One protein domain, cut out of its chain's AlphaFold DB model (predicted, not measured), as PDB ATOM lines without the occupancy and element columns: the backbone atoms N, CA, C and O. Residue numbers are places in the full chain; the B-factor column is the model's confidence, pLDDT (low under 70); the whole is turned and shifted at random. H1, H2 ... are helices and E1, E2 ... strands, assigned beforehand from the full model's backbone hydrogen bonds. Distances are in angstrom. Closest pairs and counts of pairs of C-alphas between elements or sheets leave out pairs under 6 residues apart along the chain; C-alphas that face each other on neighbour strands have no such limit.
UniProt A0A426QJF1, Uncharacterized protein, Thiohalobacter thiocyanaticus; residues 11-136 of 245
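This is residues 11 to 136 of the 245 residues of an uncharacterized protein of Thiohalobacter thiocyanaticus (UniProt A0A426QJF1). A strongly twisted sheet of five strands has one long helix, H3, over one face, running along the strands and reaching past the end of the sheet. On the opposite face sits the short helix H2, while another short helix, H1, only grazes the sheet near its edge strand E3, and a long stretch with no named element, residues 18 to 38, leads from H1 to H2. The printed part has 126 residues, with three named helices and five named strands in the order H1 H2 E1 E2 E3 H3 E4 E5, of mixed class, helices and strands. The mixed sheet runs E3 E2 E1 E4 E5. The whole is compact, with a radius of gyration of the C-alphas of 15.3 A and spans of 51 by 34 by 25 A.

H1 is residues 11 to 17, beginning at C-alpha 11 (254.556, 203.340, 180.035), and H2 is residues 39 to 44. E1, residues 51 to 58, is 22.8 A long; E2, residues 61 to 67, and E3, residues 73 to 79, are each 19.8 A long. H3, residues 83 to 107, is 36.2 A long and begins at C-alpha 83 (246.037, 196.288, 157.305). E4, residues 118 to 124, is 19.5 A long, and E5, residues 132 to 135, ends at C-alpha 135 (254.323, 187.141, 158.931).

E1, E2 and E3 form a meander, each strand the antiparallel neighbour of the one before. In the hairpin E1 and E2, N 54 and O 65 are 2.8 A apart; in the hairpin E2 and E3, N 64 and O 76 are 2.8 A apart. E1 and E4 are parallel at 26 degrees, with N 53 and O 119 2.9 A apart. E4 and E5 form an antiparallel hairpin, with N 122 and O 134 2.8 A apart. E3, H3 and E4 form a split strand-helix-strand unit, two strands running the same way with E2 and E1 between them in the sheet; its crossover is right-handed. H3 is on the sheet at a height of 7.4 A, over E2 and E1, and its line stands at 25 degrees to E2 on the local plane. H2 and H3 lie on opposite faces; the closest C-alphas of H2 and E5 are those of Ala 41 and Leu 133, 7.6 A apart. H1 only grazes the sheet with residues 14 to 17; its closest C-alphas to E3 are those of Leu 17 and Leu 73, 5.2 A apart. In H1, H2 and H3 every O i to N i+4 pair is within hydrogen-bond range.

The two C-alphas farthest apart are those of Gly 109 and Gly 128, 50.6 A. The printed part has no cut, and the link from H1 to H2, 21 residues, is long. The mean pLDDT of the printed part is 88.6, and residues 109 to 115 are under 70.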
ATOM      1  N   ALA A  11     254.184 202.140 180.783       89.50
ATOM      2  CA  ALA A  11     254.556 203.340 180.035       89.50
ATOM      3  C   ALA A  11     256.023 203.746 180.268       89.50
ATOM      4  O   ALA A  11     256.721 204.070 179.311       89.50
ATOM      5  N   ALA A  12     256.507 203.680 181.515       90.75
ATOM      6  CA  ALA A  12     257.908 203.963 181.831       90.75
ATOM      7  C   ALA A  12     258.853 202.924 181.209       90.75
ATOM      8  O   ALA A  12     259.916 203.285 180.715       90.75
ATOM      9  N   LEU A  13     258.445 201.650 181.183       92.25
ATOM     10  CA  LEU A  13     259.176 200.604 180.470       92.25
ATOM     11  C   LEU A  13     259.251 200.906 178.967       92.25
ATOM     12  O   LEU A  13     260.334 200.868 178.402       92.25
ATOM     13  N   LEU A  14     258.132 201.232 178.314       92.69
ATOM     14  CA  LEU A  14     258.133 201.566 176.885       92.69
ATOM     15  C   LEU A  14     258.999 202.792 176.575       92.69
ATOM     16  O   LEU A  14     259.683 202.803 175.558       92.69
ATOM     17  N   GLN A  15     258.994 203.804 177.445       91.31
ATOM     18  CA  GLN A  15     259.853 204.978 177.294       91.31
ATOM     19  C   GLN A  15     261.338 204.607 177.347       91.31
ATOM     20  O   GLN A  15     262.116 205.123 176.551       91.31
ATOM     21  N   GLU A  16     261.721 203.706 178.252       91.75
ATOM     22  CA  GLU A  16     263.089 203.196 178.305       91.75
ATOM     23  C   GLU A  16     263.439 202.396 177.051       91.75
ATOM     24  O   GLU A  16     264.494 202.598 176.457       91.75
ATOM     25  N   LEU A  17     262.558 201.480 176.642       93.00
ATOM     26  CA  LEU A  17     262.792 200.633 175.476       93.00
ATOM     27  C   LEU A  17     262.881 201.456 174.182       93.00
ATOM     28  O   LEU A  17     263.523 201.012 173.237       93.00
ATOM     29  N   ALA A  18     262.286 202.651 174.147       93.06
ATOM     30  CA  ALA A  18     262.381 203.599 173.041       93.06
ATOM     31  C   ALA A  18     263.692 204.405 173.008       93.06
ATOM     32  O   ALA A  18     263.882 205.199 172.084       93.06
ATOM     33  N   ALA A  19     264.574 204.254 174.000       91.75
ATOM     34  CA  ALA A  19     265.857 204.943 174.017       91.75
ATOM     35  C   ALA A  19     266.797 204.381 172.927       91.75
ATOM     36  O   ALA A  19     266.936 203.156 172.834       91.75
ATOM     37  N   PRO A  20     267.474 205.250 172.147       91.56
ATOM     38  CA  PRO A  20     268.467 204.833 171.160       91.56
ATOM     39  C   PRO A  20     269.583 203.989 171.781       91.56
ATOM     40  O   PRO A  20     269.999 204.230 172.918       91.56
ATOM     41  N   GLN A  21     270.111 203.039 171.013       89.50
ATOM     42  CA  GLN A  21     271.192 202.150 171.447       89.50
ATOM     43  C   GLN A  21     272.483 202.457 170.680       89.50
ATOM     44  O   GLN A  21     272.454 202.779 169.497       89.50
ATOM     45  N   GLU A  22     273.655 202.346 171.306       86.69
ATOM     46  CA  GLU A  22     274.922 202.521 170.572       86.69
ATOM     47  C   GLU A  22     275.152 201.365 169.587       86.69
ATOM     48  O   GLU A  22     275.469 201.580 168.412       86.69
ATOM     49  N   CYS A  23     274.914 200.142 170.063       85.19
ATOM     50  CA  CYS A  23     275.012 198.893 169.321       85.19
ATOM     51  C   CYS A  23     273.838 197.971 169.667       85.19
ATOM     52  O   CYS A  23     273.215 198.112 170.720       85.19
ATOM     53  N   PHE A  24     273.542 197.017 168.781       86.81
ATOM     54  CA  PHE A  24     272.496 196.033 169.038       86.81
ATOM     55  C   PHE A  24     272.813 195.204 170.285       86.81
ATOM     56  O   PHE A  24     273.889 194.611 170.396       86.81
ATOM     57  N   SER A  25     271.836 195.111 171.183       81.62
ATOM     58  CA  SER A  25     271.908 194.285 172.383       81.62
ATOM     59  C   SER A  25     270.649 193.421 172.484       81.62
ATOM     60  O   SER A  25     269.552 193.975 172.601       81.62
ATOM     61  N   PRO A  26     270.761 192.078 172.443       81.44
ATOM     62  CA  PRO A  26     269.615 191.205 172.662       81.44
ATOM     63  C   PRO A  26     268.998 191.471 174.038       81.44
ATOM     64  O   PRO A  26     269.668 191.346 175.066       81.44
ATOM     65  N   LEU A  27     267.709 191.806 174.062       84.31
ATOM     66  CA  LEU A  27     266.968 192.011 175.299       84.31
ATOM     67  C   LEU A  27     266.206 190.733 175.656       84.31
ATOM     68  O   LEU A  27     265.313 190.301 174.931       84.31
ATOM     69  N   GLY A  28     266.566 190.124 176.785       80.69
ATOM     70  CA  GLY A  28     265.809 189.026 177.381       80.69
ATOM     71  C   GLY A  28     264.748 189.564 178.338       80.69
ATOM     72  O   GLY A  28     265.054 190.400 179.185       80.69
ATOM     73  N   ILE A  29     263.515 189.073 178.216       83.81
ATOM     74  CA  ILE A  29     262.441 189.325 179.185       83.81
ATOM     75  C   ILE A  29     262.271 188.075 180.047       83.81
ATOM     76  O   ILE A  29     262.276 186.960 179.523       83.81
ATOM     77  N   ASP A  30     262.134 188.260 181.363       81.69
ATOM     78  CA  ASP A  30     261.840 187.164 182.287       81.69
ATOM     79  C   ASP A  30     260.481 186.532 181.923       81.69
ATOM     80  O   ASP A  30     259.488 187.267 181.861       81.69
ATOM     81  N   PRO A  31     260.403 185.201 181.703       73.50
ATOM     82  CA  PRO A  31     259.166 184.511 181.323       73.50
ATOM     83  C   PRO A  31     257.988 184.713 182.286       73.50
ATOM     84  O   PRO A  31     256.840 184.534 181.890       73.50
ATOM     85  N   SER A  32     258.262 185.081 183.538       78.31
ATOM     86  CA  SER A  32     257.260 185.310 184.587       78.31
ATOM     87  C   SER A  32     256.734 186.751 184.604       78.31
ATOM     88  O   SER A  32     255.951 187.113 185.480       78.31
ATOM     89  N   THR A  33     257.183 187.599 183.675       82.62
ATOM     90  CA  THR A  33     256.827 189.021 183.603       82.62
ATOM     91  C   THR A  33     256.256 189.373 182.237       82.62
ATOM     92  O   THR A  33     256.588 188.749 181.233       82.62
ATOM     93  N   LEU A  34     255.405 190.407 182.187       85.94
ATOM     94  CA  LEU A  34     254.862 190.955 180.936       85.94
ATOM     95  C   LEU A  34     254.096 189.932 180.070       85.94
ATOM     96  O   LEU A  34     253.933 190.165 178.871       85.94
ATOM     97  N   SER A  35     253.601 188.843 180.674       81.19
ATOM     98  CA  SER A  35     252.843 187.769 180.010       81.19
ATOM     99  C   SER A  35     251.584 188.272 179.310       81.19
ATOM    100  O   SER A  35     251.185 187.722 178.292       81.19
ATOM    101  N   ASP A  36     251.008 189.361 179.818       85.00
ATOM    102  CA  ASP A  36     249.808 189.993 179.266       85.00
ATOM    103  C   ASP A  36     250.135 191.020 178.168       85.00
ATOM    104  O   ASP A  36     249.277 191.793 177.740       85.00
ATOM    105  N   THR A  37     251.381 191.054 177.691       89.12
ATOM    106  CA  THR A  37     251.846 191.993 176.665       89.12
ATOM    107  C   THR A  37     252.510 191.247 175.509       89.12
ATOM    108  O   THR A  37     253.040 190.152 175.698       89.12
ATOM    109  N   PRO A  38     252.573 191.841 174.303       92.00
ATOM    110  CA  PRO A  38     253.285 191.216 173.195       92.00
ATOM    111  C   PRO A  38     254.814 191.265 173.341       92.00
ATOM    112  O   PRO A  38     255.504 190.553 172.613       92.00
ATOM    113  N   LEU A  39     255.363 192.075 174.261       92.50
ATOM    114  CA  LEU A  39     256.799 192.378 174.326       92.50
ATOM    115  C   LEU A  39     257.708 191.135 174.371       92.50
ATOM    116  O   LEU A  39     258.673 191.116 173.604       92.50
ATOM    117  N   PRO A  40     257.430 190.083 175.175       91.69
ATOM    118  CA  PRO A  40     258.271 188.884 175.191       91.69
ATOM    119  C   PRO A  40     258.410 188.234 173.811       91.69
ATOM    120  O   PRO A  40     259.509 187.844 173.420       91.69
ATOM    121  N   ALA A  41     257.316 188.162 173.045       92.62
ATOM    122  CA  ALA A  41     257.328 187.601 171.698       92.62
ATOM    123  C   ALA A  41     258.096 188.500 170.715       92.62
ATOM    124  O   ALA A  41     258.872 187.991 169.907       92.62
ATOM    125  N   LEU A  42     257.926 189.824 170.818       94.56
ATOM    126  CA  LEU A  42     258.629 190.798 169.973       94.56
ATOM    127  C   LEU A  42     260.148 190.689 170.133       94.56
ATOM    128  O   LEU A  42     260.860 190.511 169.147       94.56
ATOM    129  N   PHE A  43     260.646 190.737 171.371       93.31
ATOM    130  CA  PHE A  43     262.086 190.687 171.629       93.31
ATOM    131  C   PHE A  43     262.695 189.309 171.344       93.31
ATOM    132  O   PHE A  43     263.826 189.240 170.871       93.31
ATOM    133  N   ARG A  44     261.937 188.216 171.528       91.88
ATOM    134  CA  ARG A  44     262.350 186.865 171.105       91.88
ATOM    135  C   ARG A  44     262.506 186.764 169.581       91.88
ATOM    136  O   ARG A  44     263.361 186.024 169.104       91.88
ATOM    137  N   ALA A  45     261.690 187.496 168.824       93.12
ATOM    138  CA  ALA A  45     261.759 187.554 167.367       93.12
ATOM    139  C   ALA A  45     262.768 188.589 166.834       93.12
ATOM    140  O   ALA A  45     262.987 188.618 165.620       93.12
ATOM    141  N   ASN A  46     263.362 189.422 167.698       93.81
ATOM    142  CA  ASN A  46     264.231 190.528 167.301       93.81
ATOM    143  C   ASN A  46     265.494 190.032 166.573       93.81
ATOM    144  O   ASN A  46     266.162 189.107 167.039       93.81
ATOM    145  N   ARG A  47     265.839 190.646 165.439       91.25
ATOM    146  CA  ARG A  47     267.001 190.298 164.617       91.25
ATOM    147  C   ARG A  47     267.896 191.523 164.411       91.25
ATOM    148  O   ARG A  47     267.403 192.553 163.958       91.25
ATOM    149  N   PRO A  48     269.214 191.407 164.654       87.12
ATOM    150  CA  PRO A  48     270.140 192.515 164.438       87.12
ATOM    151  C   PRO A  48     270.141 192.971 162.974       87.12
ATOM    152  O   PRO A  48     270.094 192.140 162.063       87.12
ATOM    153  N   GLY A  49     270.229 194.287 162.750       86.06
ATOM    154  CA  GLY A  49     270.332 194.872 161.408       86.06
ATOM    155  C   GLY A  49     269.055 194.781 160.565       86.06
ATOM    156  O   GLY A  49     269.113 194.951 159.348       86.06
ATOM    157  N   ARG A  50     267.904 194.491 161.182       91.62
ATOM    158  CA  ARG A  50     266.592 194.485 160.527       91.62
ATOM    159  C   ARG A  50     265.657 195.481 161.186       91.62
ATOM    160  O   ARG A  50     265.738 195.703 162.387       91.62
ATOM    161  N   LEU A  51     264.741 196.029 160.394       94.31
ATOM    162  CA  LEU A  51     263.564 196.700 160.929       94.31
ATOM    163  C   LEU A  51     262.444 195.677 161.030       94.31
ATOM    164  O   LEU A  51     262.194 194.928 160.085       94.31
ATOM    165  N   GLN A  52     261.757 195.637 162.162       96.38
ATOM    166  CA  GLN A  52     260.662 194.695 162.355       96.38
ATOM    167  C   GLN A  52     259.439 195.442 162.861       96.38
ATOM    168  O   GLN A  52     259.425 195.939 163.987       96.38
ATOM    169  N   LEU A  53     258.419 195.530 162.010       97.69
ATOM    170  CA  LEU A  53     257.142 196.144 162.338       97.69
ATOM    171  C   LEU A  53     256.146 195.061 162.729       97.69
ATOM    172  O   LEU A  53     255.871 194.129 161.975       97.69
ATOM    173  N   PHE A  54     255.548 195.236 163.895       98.00
ATOM    174  CA  PHE A  54     254.503 194.380 164.418       98.00
ATOM    175  C   PHE A  54     253.260 195.220 164.675       98.00
ATOM    176  O   PHE A  54     253.362 196.342 165.174       98.00
ATOM    177  N   TYR A  55     252.080 194.692 164.369       97.81
ATOM    178  CA  TYR A  55     250.836 195.364 164.731       97.81
ATOM    179  C   TYR A  55     249.821 194.407 165.341       97.81
ATOM    180  O   TYR A  55     249.692 193.265 164.909       97.81
ATOM    181  N   GLN A  56     249.081 194.886 166.335       96.69
ATOM    182  CA  GLN A  56     247.952 194.191 166.944       96.69
ATOM    183  C   GLN A  56     246.697 195.027 166.722       96.69
ATOM    184  O   GLN A  56     246.671 196.197 167.097       96.69
ATOM    185  N   VAL A  57     245.662 194.438 166.127       95.94
ATOM    186  CA  VAL A  57     244.362 195.102 165.965       95.94
ATOM    187  C   VAL A  57     243.603 195.036 167.289       95.94
ATOM    188  O   VAL A  57     243.489 193.962 167.877       95.94
ATOM    189  N   ASP A  58     243.084 196.178 167.731       93.94
ATOM    190  CA  ASP A  58     242.252 196.330 168.923       93.94
ATOM    191  C   ASP A  58     241.040 197.220 168.599       93.94
ATOM    192  O   ASP A  58     241.099 198.453 168.631       93.94
ATOM    193  N   GLY A  59     239.940 196.578 168.192       93.06
ATOM    194  CA  GLY A  59     238.716 197.256 167.766       93.06
ATOM    195  C   GLY A  59     238.962 198.255 166.620       93.06
ATOM    196  O   GLY A  59     239.421 197.840 165.555       93.06
ATOM    197  N   PRO A  60     238.649 199.557 166.800       93.31
ATOM    198  CA  PRO A  60     238.875 200.593 165.787       93.31
ATOM    199  C   PRO A  60     240.332 201.078 165.720       93.31
ATOM    200  O   PRO A  60     240.641 201.979 164.941       93.31
ATOM    201  N   ASN A  61     241.224 200.532 166.550       95.69
ATOM    202  CA  ASN A  61     242.615 200.944 166.655       95.69
ATOM    203  C   ASN A  61     243.570 199.784 166.353       95.69
ATOM    204  O   ASN A  61     243.194 198.615 166.315       95.69
ATOM    205  N   ALA A  62     244.839 200.116 166.152       96.25
ATOM    206  CA  ALA A  62     245.929 199.161 166.123       96.25
ATOM    207  C   ALA A  62     247.088 199.659 166.985       96.25
ATOM    208  O   ALA A  62     247.508 200.815 166.887       96.25
ATOM    209  N   HIS A  63     247.632 198.762 167.800       96.88
ATOM    210  CA  HIS A  63     248.911 198.953 168.466       96.88
ATOM    211  C   HIS A  63     250.012 198.607 167.472       96.88
ATOM    212  O   HIS A  63     250.053 197.486 166.975       96.88
ATOM    213  N   VAL A  64     250.903 199.550 167.194       97.62
ATOM    214  CA  VAL A  64     252.053 199.367 166.310       97.62
ATOM    215  C   VAL A  64     253.318 199.388 167.144       97.62
ATOM    216  O   VAL A  64     253.531 200.308 167.933       97.62
ATOM    217  N   TYR A  65     254.161 198.389 166.928       98.00
ATOM    218  CA  TYR A  65     255.481 198.255 167.515       98.00
ATOM    219  C   TYR A  65     256.505 198.193 166.387       98.00
ATOM    220  O   TYR A  65     256.299 197.462 165.420       98.00
ATOM    221  N   VAL A  66     257.604 198.933 166.496       97.69
ATOM    222  CA  VAL A  66     258.732 198.802 165.563       97.69
ATOM    223  C   VAL A  66     259.996 198.589 166.375       97.69
ATOM    224  O   VAL A  66     260.326 199.430 167.205       97.69
ATOM    225  N   LEU A  67     260.673 197.467 166.153       96.75
ATOM    226  CA  LEU A  67     262.044 197.274 166.610       96.75
ATOM    227  C   LEU A  67     262.972 197.779 165.509       96.75
ATOM    228  O   LEU A  67     262.851 197.348 164.357       96.75
ATOM    229  N   ASP A  68     263.823 198.742 165.858       94.38
ATOM    230  CA  ASP A  68     264.785 199.313 164.924       94.38
ATOM    231  C   ASP A  68     266.033 198.434 164.748       94.38
ATOM    232  O   ASP A  68     266.211 197.414 165.417       94.38
ATOM    233  N   GLU A  69     266.927 198.851 163.854       90.94
ATOM    234  CA  GLU A  69     268.130 198.109 163.489       90.94
ATOM    235  C   GLU A  69     269.105 197.861 164.656       90.94
ATOM    236  O   GLU A  69     269.954 196.965 164.562       90.94
ATOM    237  N   LYS A  70     268.975 198.613 165.760       90.69
ATOM    238  CA  LYS A  70     269.760 198.452 166.994       90.69
ATOM    239  C   LYS A  70     268.930 197.927 168.175       90.69
ATOM    240  O   LYS A  70     269.478 197.733 169.259       90.69
ATOM    241  N   GLY A  71     267.656 197.603 167.960       92.38
ATOM    242  CA  GLY A  71     266.762 196.997 168.946       92.38
ATOM    243  C   GLY A  71     265.987 197.986 169.821       92.38
ATOM    244  O   GLY A  71     265.361 197.546 170.788       92.38
ATOM    245  N   SER A  72     265.991 199.280 169.497       94.50
ATOM    246  CA  SER A  72     265.132 200.272 170.151       94.50
ATOM    247  C   SER A  72     263.671 200.027 169.759       94.50
ATOM    248  O   SER A  72     263.359 199.785 168.591       94.50
ATOM    249  N   LEU A  73     262.759 200.095 170.729       96.38
ATOM    250  CA  LEU A  73     261.333 199.841 170.543       96.38
ATOM    251  C   LEU A  73     260.549 201.143 170.390       96.38
ATOM    252  O   LEU A  73     260.333 201.888 171.342       96.38
ATOM    253  N   PHE A  74     259.994 201.350 169.209       97.56
ATOM    254  CA  PHE A  74     258.923 202.304 168.994       97.56
ATOM    255  C   PHE A  74     257.563 201.685 169.328       97.56
ATOM    256  O   PHE A  74     257.297 200.537 168.968       97.56
ATOM    257  N   HIS A  75     256.666 202.462 169.940       97.25
ATOM    258  CA  HIS A  75     255.265 202.080 170.138       97.25
ATOM    259  C   HIS A  75     254.315 203.248 169.871       97.25
ATOM    260  O   HIS A  75     254.530 204.365 170.358       97.25
ATOM    261  N   GLN A  76     253.223 202.988 169.154       95.69
ATOM    262  CA  GLN A  76     252.095 203.912 169.050       95.69
ATOM    263  C   GLN A  76     250.761 203.187 168.879       95.69
ATOM    264  O   GLN A  76     250.714 202.060 168.394       95.69
ATOM    265  N   VAL A  77     249.673 203.858 169.247       95.31
ATOM    266  CA  VAL A  77     248.308 203.429 168.930       95.31
ATOM    267  C   VAL A  77     247.793 204.330 167.815       95.31
ATOM    268  O   VAL A  77     247.940 205.547 167.900       95.31
ATOM    269  N   VAL A  78     247.232 203.742 166.763       93.94
ATOM    270  CA  VAL A  78     246.678 204.469 165.611       93.94
ATOM    271  C   VAL A  78     245.272 203.996 165.298       93.94
ATOM    272  O   VAL A  78     244.954 202.836 165.546       93.94
ATOM    273  N   ALA A  79     244.458 204.856 164.683       91.88
ATOM    274  CA  ALA A  79     243.189 204.414 164.116       91.88
ATOM    275  C   ALA A  79     243.446 203.383 163.005       91.88
ATOM    276  O   ALA A  79     244.289 203.587 162.122       91.88
ATOM    277  N   PHE A  80     242.704 202.283 163.050       92.19
ATOM    278  CA  PHE A  80     242.848 201.150 162.154       92.19
ATOM    279  C   PHE A  80     241.660 201.075 161.200       92.19
ATOM    280  O   PHE A  80     240.517 200.922 161.617       92.19
ATOM    281  N   HIS A  81     241.952 201.179 159.906       87.69
ATOM    282  CA  HIS A  81     240.956 201.043 158.841       87.69
ATOM    283  C   HIS A  81     241.092 199.673 158.183       87.69
ATOM    284  O   HIS A  81     240.150 198.886 158.152       87.69
ATOM    285  N   ASP A  82     242.294 199.384 157.693       89.38
ATOM    286  CA  ASP A  82     242.676 198.096 157.145       89.38
ATOM    287  C   ASP A  82     244.198 197.910 157.233       89.38
ATOM    288  O   ASP A  82     244.970 198.870 157.343       89.38
ATOM    289  N   ALA A  83     244.629 196.648 157.192       91.56
ATOM    290  CA  ALA A  83     246.037 196.288 157.305       91.56
ATOM    291  C   ALA A  83     246.879 196.811 156.134       91.56
ATOM    292  O   ALA A  83     248.035 197.173 156.339       91.56
ATOM    293  N   LEU A  84     246.324 196.884 154.919       89.25
ATOM    294  CA  LEU A  84     247.076 197.327 153.748       89.25
ATOM    295  C   LEU A  84     247.447 198.808 153.883       89.25
ATOM    296  O   LEU A  84     248.621 199.136 153.767       89.25
ATOM    297  N   THR A  85     246.496 199.687 154.203       88.00
ATOM    298  CA  THR A  85     246.771 201.114 154.418       88.00
ATOM    299  C   THR A  85     247.734 201.345 155.584       88.00
ATOM    300  O   THR A  85     248.681 202.121 155.433       88.00
ATOM    301  N   LEU A  86     247.558 200.643 156.714       92.12
ATOM    302  CA  LEU A  86     248.476 200.733 157.856       92.12
ATOM    303  C   LEU A  86     249.912 200.372 157.455       92.12
ATOM    304  O   LEU A  86     250.851 201.114 157.737       92.12
ATOM    305  N   LEU A  87     250.081 199.227 156.804       92.88
ATOM    306  CA  LEU A  87     251.394 198.718 156.442       92.88
ATOM    307  C   LEU A  87     252.035 199.550 155.324       92.88
ATOM    308  O   LEU A  87     253.220 199.860 155.406       92.88
ATOM    309  N   THR A  88     251.267 199.991 154.323       89.88
ATOM    310  CA  THR A  88     251.775 200.828 153.227       89.88
ATOM    311  C   THR A  88     252.267 202.193 153.717       89.88
ATOM    312  O   THR A  88     253.315 202.643 153.251       89.88
ATOM    313  N   GLN A  89     251.577 202.859 154.656       90.81
ATOM    314  CA  GLN A  89     252.041 204.169 155.142       90.81
ATOM    315  C   GLN A  89     253.344 204.068 155.938       90.81
ATOM    316  O   GLN A  89     254.258 204.861 155.704       90.81
ATOM    317  N   PHE A  90     253.488 203.033 156.772       94.06
ATOM    318  CA  PHE A  90     254.753 202.759 157.448       94.06
ATOM    319  C   PHE A  90     255.855 202.326 156.484       94.06
ATOM    320  O   PHE A  90     256.969 202.816 156.605       94.06
ATOM    321  N   GLN A  91     255.561 201.467 155.505       92.00
ATOM    322  CA  GLN A  91     256.545 201.042 154.509       92.00
ATOM    323  C   GLN A  91     257.117 202.238 153.743       92.00
ATOM    324  O   GLN A  91     258.332 202.348 153.601       92.00
ATOM    325  N   ARG A  92     256.260 203.158 153.276       90.94
ATOM    326  CA  ARG A  92     256.708 204.375 152.580       90.94
ATOM    327  C   ARG A  92     257.629 205.215 153.458       90.94
ATOM    328  O   ARG A  92     258.701 205.602 153.003       90.94
ATOM    329  N   PHE A  93     257.228 205.430 154.708       94.69
ATOM    330  CA  PHE A  93     258.017 206.177 155.679       94.69
ATOM    331  C   PHE A  93     259.377 205.523 155.946       94.69
ATOM    332  O   PHE A  93     260.411 206.167 155.801       94.69
ATOM    333  N   LEU A  94     259.392 204.233 156.291       94.50
ATOM    334  CA  LEU A  94     260.614 203.510 156.638       94.50
ATOM    335  C   LEU A  94     261.580 203.415 155.449       94.50
ATOM    336  O   LEU A  94     262.772 203.637 155.633       94.50
ATOM    337  N   ASN A  95     261.077 203.178 154.232       91.88
ATOM    338  CA  ASN A  95     261.911 203.177 153.028       91.88
ATOM    339  C   ASN A  95     262.596 204.537 152.818       91.88
ATOM    340  O   ASN A  95     263.792 204.578 152.541       91.88
ATOM    341  N   LYS A  96     261.871 205.651 153.001       92.44
ATOM    342  CA  LYS A  96     262.445 207.001 152.878       92.44
ATOM    343  C   LYS A  96     263.535 207.271 153.912       92.44
ATOM    344  O   LYS A  96     264.570 207.842 153.578       92.44
ATOM    345  N   ILE A  97     263.333 206.818 155.148       92.56
ATOM    346  CA  ILE A  97     264.358 206.915 156.192       92.56
ATOM    347  C   ILE A  97     265.598 206.097 155.831       92.56
ATOM    348  O   ILE A  97     266.710 206.610 155.931       92.56
ATOM    349  N   GLN A  98     265.425 204.863 155.354       89.62
ATOM    350  CA  GLN A  98     266.546 204.020 154.937       89.62
ATOM    351  C   GLN A  98     267.329 204.618 153.768       89.62
ATOM    352  O   GLN A  98     268.557 204.618 153.809       89.62
ATOM    353  N   GLU A  99     266.644 205.168 152.761       89.44
ATOM    354  CA  GLU A  99     267.271 205.880 151.639       89.44
ATOM    355  C   GLU A  99     268.162 207.034 152.138       89.44
ATOM    356  O   GLU A  99     269.325 207.128 151.739       89.44
ATOM    357  N   ARG A 100     267.663 207.869 153.064       88.38
ATOM    358  CA  ARG A 100     268.439 208.982 153.645       88.38
ATOM    359  C   ARG A 100     269.617 208.511 154.487       88.38
ATOM    360  O   ARG A 100     270.717 209.040 154.352       88.38
ATOM    361  N   MET A 101     269.403 207.532 155.362       85.94
ATOM    362  CA  MET A 101     270.469 207.009 156.220       85.94
ATOM    363  C   MET A 101     271.591 206.381 155.388       85.94
ATOM    364  O   MET A 101     272.762 206.629 155.668       85.94
ATOM    365  N   ASN A 102     271.243 205.658 154.318       84.50
ATOM    366  CA  ASN A 102     272.208 205.156 153.341       84.50
ATOM    367  C   ASN A 102     273.059 206.274 152.749       84.50
ATOM    368  O   ASN A 102     274.284 206.167 152.726       84.50
ATOM    369  N   PHE A 103     272.404 207.333 152.269       85.12
ATOM    370  CA  PHE A 103     273.079 208.462 151.646       85.12
ATOM    371  C   PHE A 103     274.080 209.119 152.610       85.12
ATOM    372  O   PHE A 103     275.254 209.262 152.276       85.12
ATOM    373  N   LEU A 104     273.660 209.396 153.850       82.06
ATOM    374  CA  LEU A 104     274.515 210.007 154.877       82.06
ATOM    375  C   LEU A 104     275.736 209.148 155.245       82.06
ATOM    376  O   LEU A 104     276.813 209.677 155.524       82.06
ATOM    377  N   VAL A 105     275.588 207.821 155.273       77.62
ATOM    378  CA  VAL A 105     276.701 206.909 155.585       77.62
ATOM    379  C   VAL A 105     277.692 206.819 154.426       77.62
ATOM    380  O   VAL A 105     278.903 206.828 154.667       77.62
ATOM    381  N   GLN A 106     277.195 206.800 153.185       79.25
ATOM    382  CA  GLN A 106     278.036 206.841 151.988       79.25
ATOM    383  C   GLN A 106     278.839 208.145 151.910       79.25
ATOM    384  O   GLN A 106     280.052 208.094 151.704       79.25
ATOM    385  N   GLU A 107     278.205 209.298 152.151       79.50
ATOM    386  CA  GLU A 107     278.893 210.597 152.189       79.50
ATOM    387  C   GLU A 107     279.990 210.656 153.260       79.50
ATOM    388  O   GLU A 107     281.051 211.239 153.041       79.50
ATOM    389  N   ALA A 108     279.776 210.013 154.411       75.81
ATOM    390  CA  ALA A 108     280.763 209.960 155.487       75.81
ATOM    391  C   ALA A 108     281.979 209.059 155.179       75.81
ATOM    392  O   ALA A 108     282.872 208.945 156.023       75.81
ATOM    393  N   GLY A 109     282.016 208.381 154.023       67.88
ATOM    394  CA  GLY A 109     283.104 207.480 153.625       67.88
ATOM    395  C   GLY A 109     283.247 206.241 154.517       67.88
ATOM    396  O   GLY A 109     284.277 205.567 154.484       67.88
ATOM    397  N   LYS A 110     282.235 205.937 155.341       62.06
ATOM    398  CA  LYS A 110     282.249 204.834 156.310       62.06
ATOM    399  C   LYS A 110     281.439 203.639 155.795       62.06
ATOM    400  O   LYS A 110     280.396 203.322 156.349       62.06
ATOM    401  N   GLY A 111     281.969 202.951 154.781       55.94
ATOM    402  CA  GLY A 111     281.507 201.623 154.348       55.94
ATOM    403  C   GLY A 111     280.061 201.534 153.836       55.94
ATOM    404  O   GLY A 111     279.365 202.530 153.667       55.94
ATOM    405  N   GLU A 112     279.620 200.306 153.554       55.03
ATOM    406  CA  GLU A 112     278.261 200.003 153.094       55.03
ATOM    407  C   GLU A 112     277.284 200.013 154.281       55.03
ATOM    408  O   GLU A 112     277.352 199.147 155.159       55.03
ATOM    409  N   PHE A 113     276.338 200.957 154.313       60.38
ATOM    410  CA  PHE A 113     275.127 200.748 155.106       60.38
ATOM    411  C   PHE A 113     274.293 199.683 154.393       60.38
ATOM    412  O   PHE A 113     273.831 199.875 153.268       60.38
ATOM    413  N   ASN A 114     274.126 198.531 155.037       63.56
ATOM    414  CA  ASN A 114     273.200 197.524 154.546       63.56
ATOM    415  C   ASN A 114     271.782 198.014 154.822       63.56
ATOM    416  O   ASN A 114     271.401 198.174 155.982       63.56
ATOM    417  N   VAL A 115     271.005 198.239 153.759       66.06
ATOM    418  CA  VAL A 115     269.570 198.528 153.870       66.06
ATOM    419  C   VAL A 115     268.945 197.435 154.724       66.06
ATOM    420  O   VAL A 115     268.914 196.267 154.331       66.06
ATOM    421  N   ALA A 116     268.476 197.808 155.913       72.69
ATOM    422  CA  ALA A 116     267.849 196.858 156.808       72.69
ATOM    423  C   ALA A 116     266.611 196.276 156.111       72.69
ATOM    424  O   ALA A 116     265.705 197.004 155.708       72.69
ATOM    425  N   ALA A 117     266.542 194.957 155.953       85.12
ATOM    426  CA  ALA A 117     265.302 194.344 155.492       85.12
ATOM    427  C   ALA A 117     264.184 194.689 156.489       85.12
ATOM    428  O   ALA A 117     264.403 194.626 157.703       85.12
ATOM    429  N   ILE A 118     263.009 195.062 155.975       92.06
ATOM    430  CA  ILE A 118     261.836 195.336 156.805       92.06
ATOM    431  C   ILE A 118     260.956 194.091 156.822       92.06
ATOM    432  O   ILE A 118     260.402 193.707 155.791       92.06
ATOM    433  N   ASP A 119     260.818 193.480 157.993       95.12
ATOM    434  CA  ASP A 119     259.889 192.378 158.215       95.12
ATOM    435  C   ASP A 119     258.591 192.906 158.849       95.12
ATOM    436  O   ASP A 119     258.622 193.761 159.738       95.12
ATOM    437  N   TYR A 120     257.448 192.367 158.427       96.75
ATOM    438  CA  TYR A 120     256.128 192.774 158.914       96.75
ATOM    439  C   TYR A 120     255.406 191.594 159.555       96.75
ATOM    440  O   TYR A 120     255.396 190.494 159.001       96.75
ATOM    441  N   TYR A 121     254.755 191.829 160.692       97.50
ATOM    442  CA  TYR A 121     254.030 190.799 161.433       97.50
ATOM    443  C   TYR A 121     252.703 191.328 161.981       97.50
ATOM    444  O   TYR A 121     252.628 192.435 162.516       97.50
ATOM    445  N   GLN A 122     251.660 190.504 161.913       97.69
ATOM    446  CA  GLN A 122     250.444 190.693 162.692       97.69
ATOM    447  C   GLN A 122     250.563 189.911 164.001       97.69
ATOM    448  O   GLN A 122     250.916 188.731 164.013       97.69
ATOM    449  N   ILE A 123     250.267 190.575 165.109       97.00
ATOM    450  CA  ILE A 123     250.225 189.990 166.440       97.00
ATOM    451  C   ILE A 123     248.803 189.490 166.680       97.00
ATOM    452  O   ILE A 123     247.849 190.269 166.706       97.00
ATOM    453  N   HIS A 124     248.678 188.192 166.924       94.12
ATOM    454  CA  HIS A 124     247.464 187.578 167.442       94.12
ATOM    455  C   HIS A 124     247.688 187.252 168.909       94.12
ATOM    456  O   HIS A 124     248.376 186.286 169.240       94.12
ATOM    457  N   HIS A 125     247.120 188.071 169.788       85.75
ATOM    458  CA  HIS A 125     247.227 187.881 171.227       85.75
ATOM    459  C   HIS A 125     245.847 187.559 171.802       85.75
ATOM    460  O   HIS A 125     244.910 188.347 171.683       85.75
ATOM    461  N   ARG A 126     245.710 186.362 172.381       79.06
ATOM    462  CA  ARG A 126     244.512 185.935 173.109       79.06
ATOM    463  C   ARG A 126     244.857 185.864 174.586       79.06
ATOM    464  O   ARG A 126     245.932 185.387 174.931       79.06
ATOM    465  N   HIS A 127     243.934 186.301 175.437       76.19
ATOM    466  CA  HIS A 127     244.117 186.267 176.884       76.19
ATOM    467  C   HIS A 127     244.525 184.861 177.359       76.19
ATOM    468  O   HIS A 127     243.833 183.885 177.064       76.19
ATOM    469  N   GLY A 128     245.640 184.764 178.089       73.12
ATOM    470  CA  GLY A 128     246.163 183.506 178.636       73.12
ATOM    471  C   GLY A 128     246.925 182.606 177.650       73.12
ATOM    472  O   GLY A 128     247.243 181.475 178.008       73.12
ATOM    473  N   ALA A 129     247.218 183.068 176.430       80.75
ATOM    474  CA  ALA A 129     248.034 182.344 175.453       80.75
ATOM    475  C   ALA A 129     249.247 183.176 175.019       80.75
ATOM    476  O   ALA A 129     249.158 184.400 174.935       80.75
ATOM    477  N   GLU A 130     250.365 182.515 174.689       83.62
ATOM    478  CA  GLU A 130     251.520 183.220 174.125       83.62
ATOM    479  C   GLU A 130     251.111 183.978 172.841       83.62
ATOM    480  O   GLU A 130     250.430 183.407 171.977       83.62
ATOM    481  N   PRO A 131     251.530 185.249 172.681       90.31
ATOM    482  CA  PRO A 131     251.287 186.004 171.459       90.31
ATOM    483  C   PRO A 131     251.863 185.286 170.232       90.31
ATOM    484  O   PRO A 131     253.049 184.955 170.186       90.31
ATOM    485  N   ARG A 132     251.038 185.087 169.199       93.81
ATOM    486  CA  ARG A 132     251.476 184.524 167.917       93.81
ATOM    487  C   ARG A 132     251.810 185.646 166.940       93.81
ATOM    488  O   ARG A 132     250.987 186.525 166.700       93.81
ATOM    489  N   LEU A 133     252.991 185.565 166.330       96.62
ATOM    490  CA  LEU A 133     253.442 186.487 165.287       96.62
ATOM    491  C   LEU A 133     253.203 185.854 163.912       96.62
ATOM    492  O   LEU A 133     253.829 184.855 163.562       96.62
ATOM    493  N   GLU A 134     252.273 186.410 163.142       96.62
ATOM    494  CA  GLU A 134     251.976 185.977 161.776       96.62
ATOM    495  C   GLU A 134     252.698 186.880 160.765       96.62
ATOM    496  O   GLU A 134     252.373 188.068 160.698       96.62
ATOM    497  N   PRO A 135     253.646 186.358 159.963       96.62
ATOM    498  CA  PRO A 135     254.323 187.141 158.931       96.62
ATOM    499  C   PRO A 135     253.342 187.731 157.914       96.62
ATOM    500  O   PRO A 135     252.391 187.073 157.497       96.62
ATOM    501  N   GLN A 136     253.598 188.962 157.485       94.62
ATOM    502  CA  GLN A 136     252.764 189.699 156.541       94.62
ATOM    503  C   GLN A 136     253.572 190.039 155.293       94.62
ATOM    504  O   GLN A 136     254.675 190.572 155.376       94.62
TER     505      GLN A 136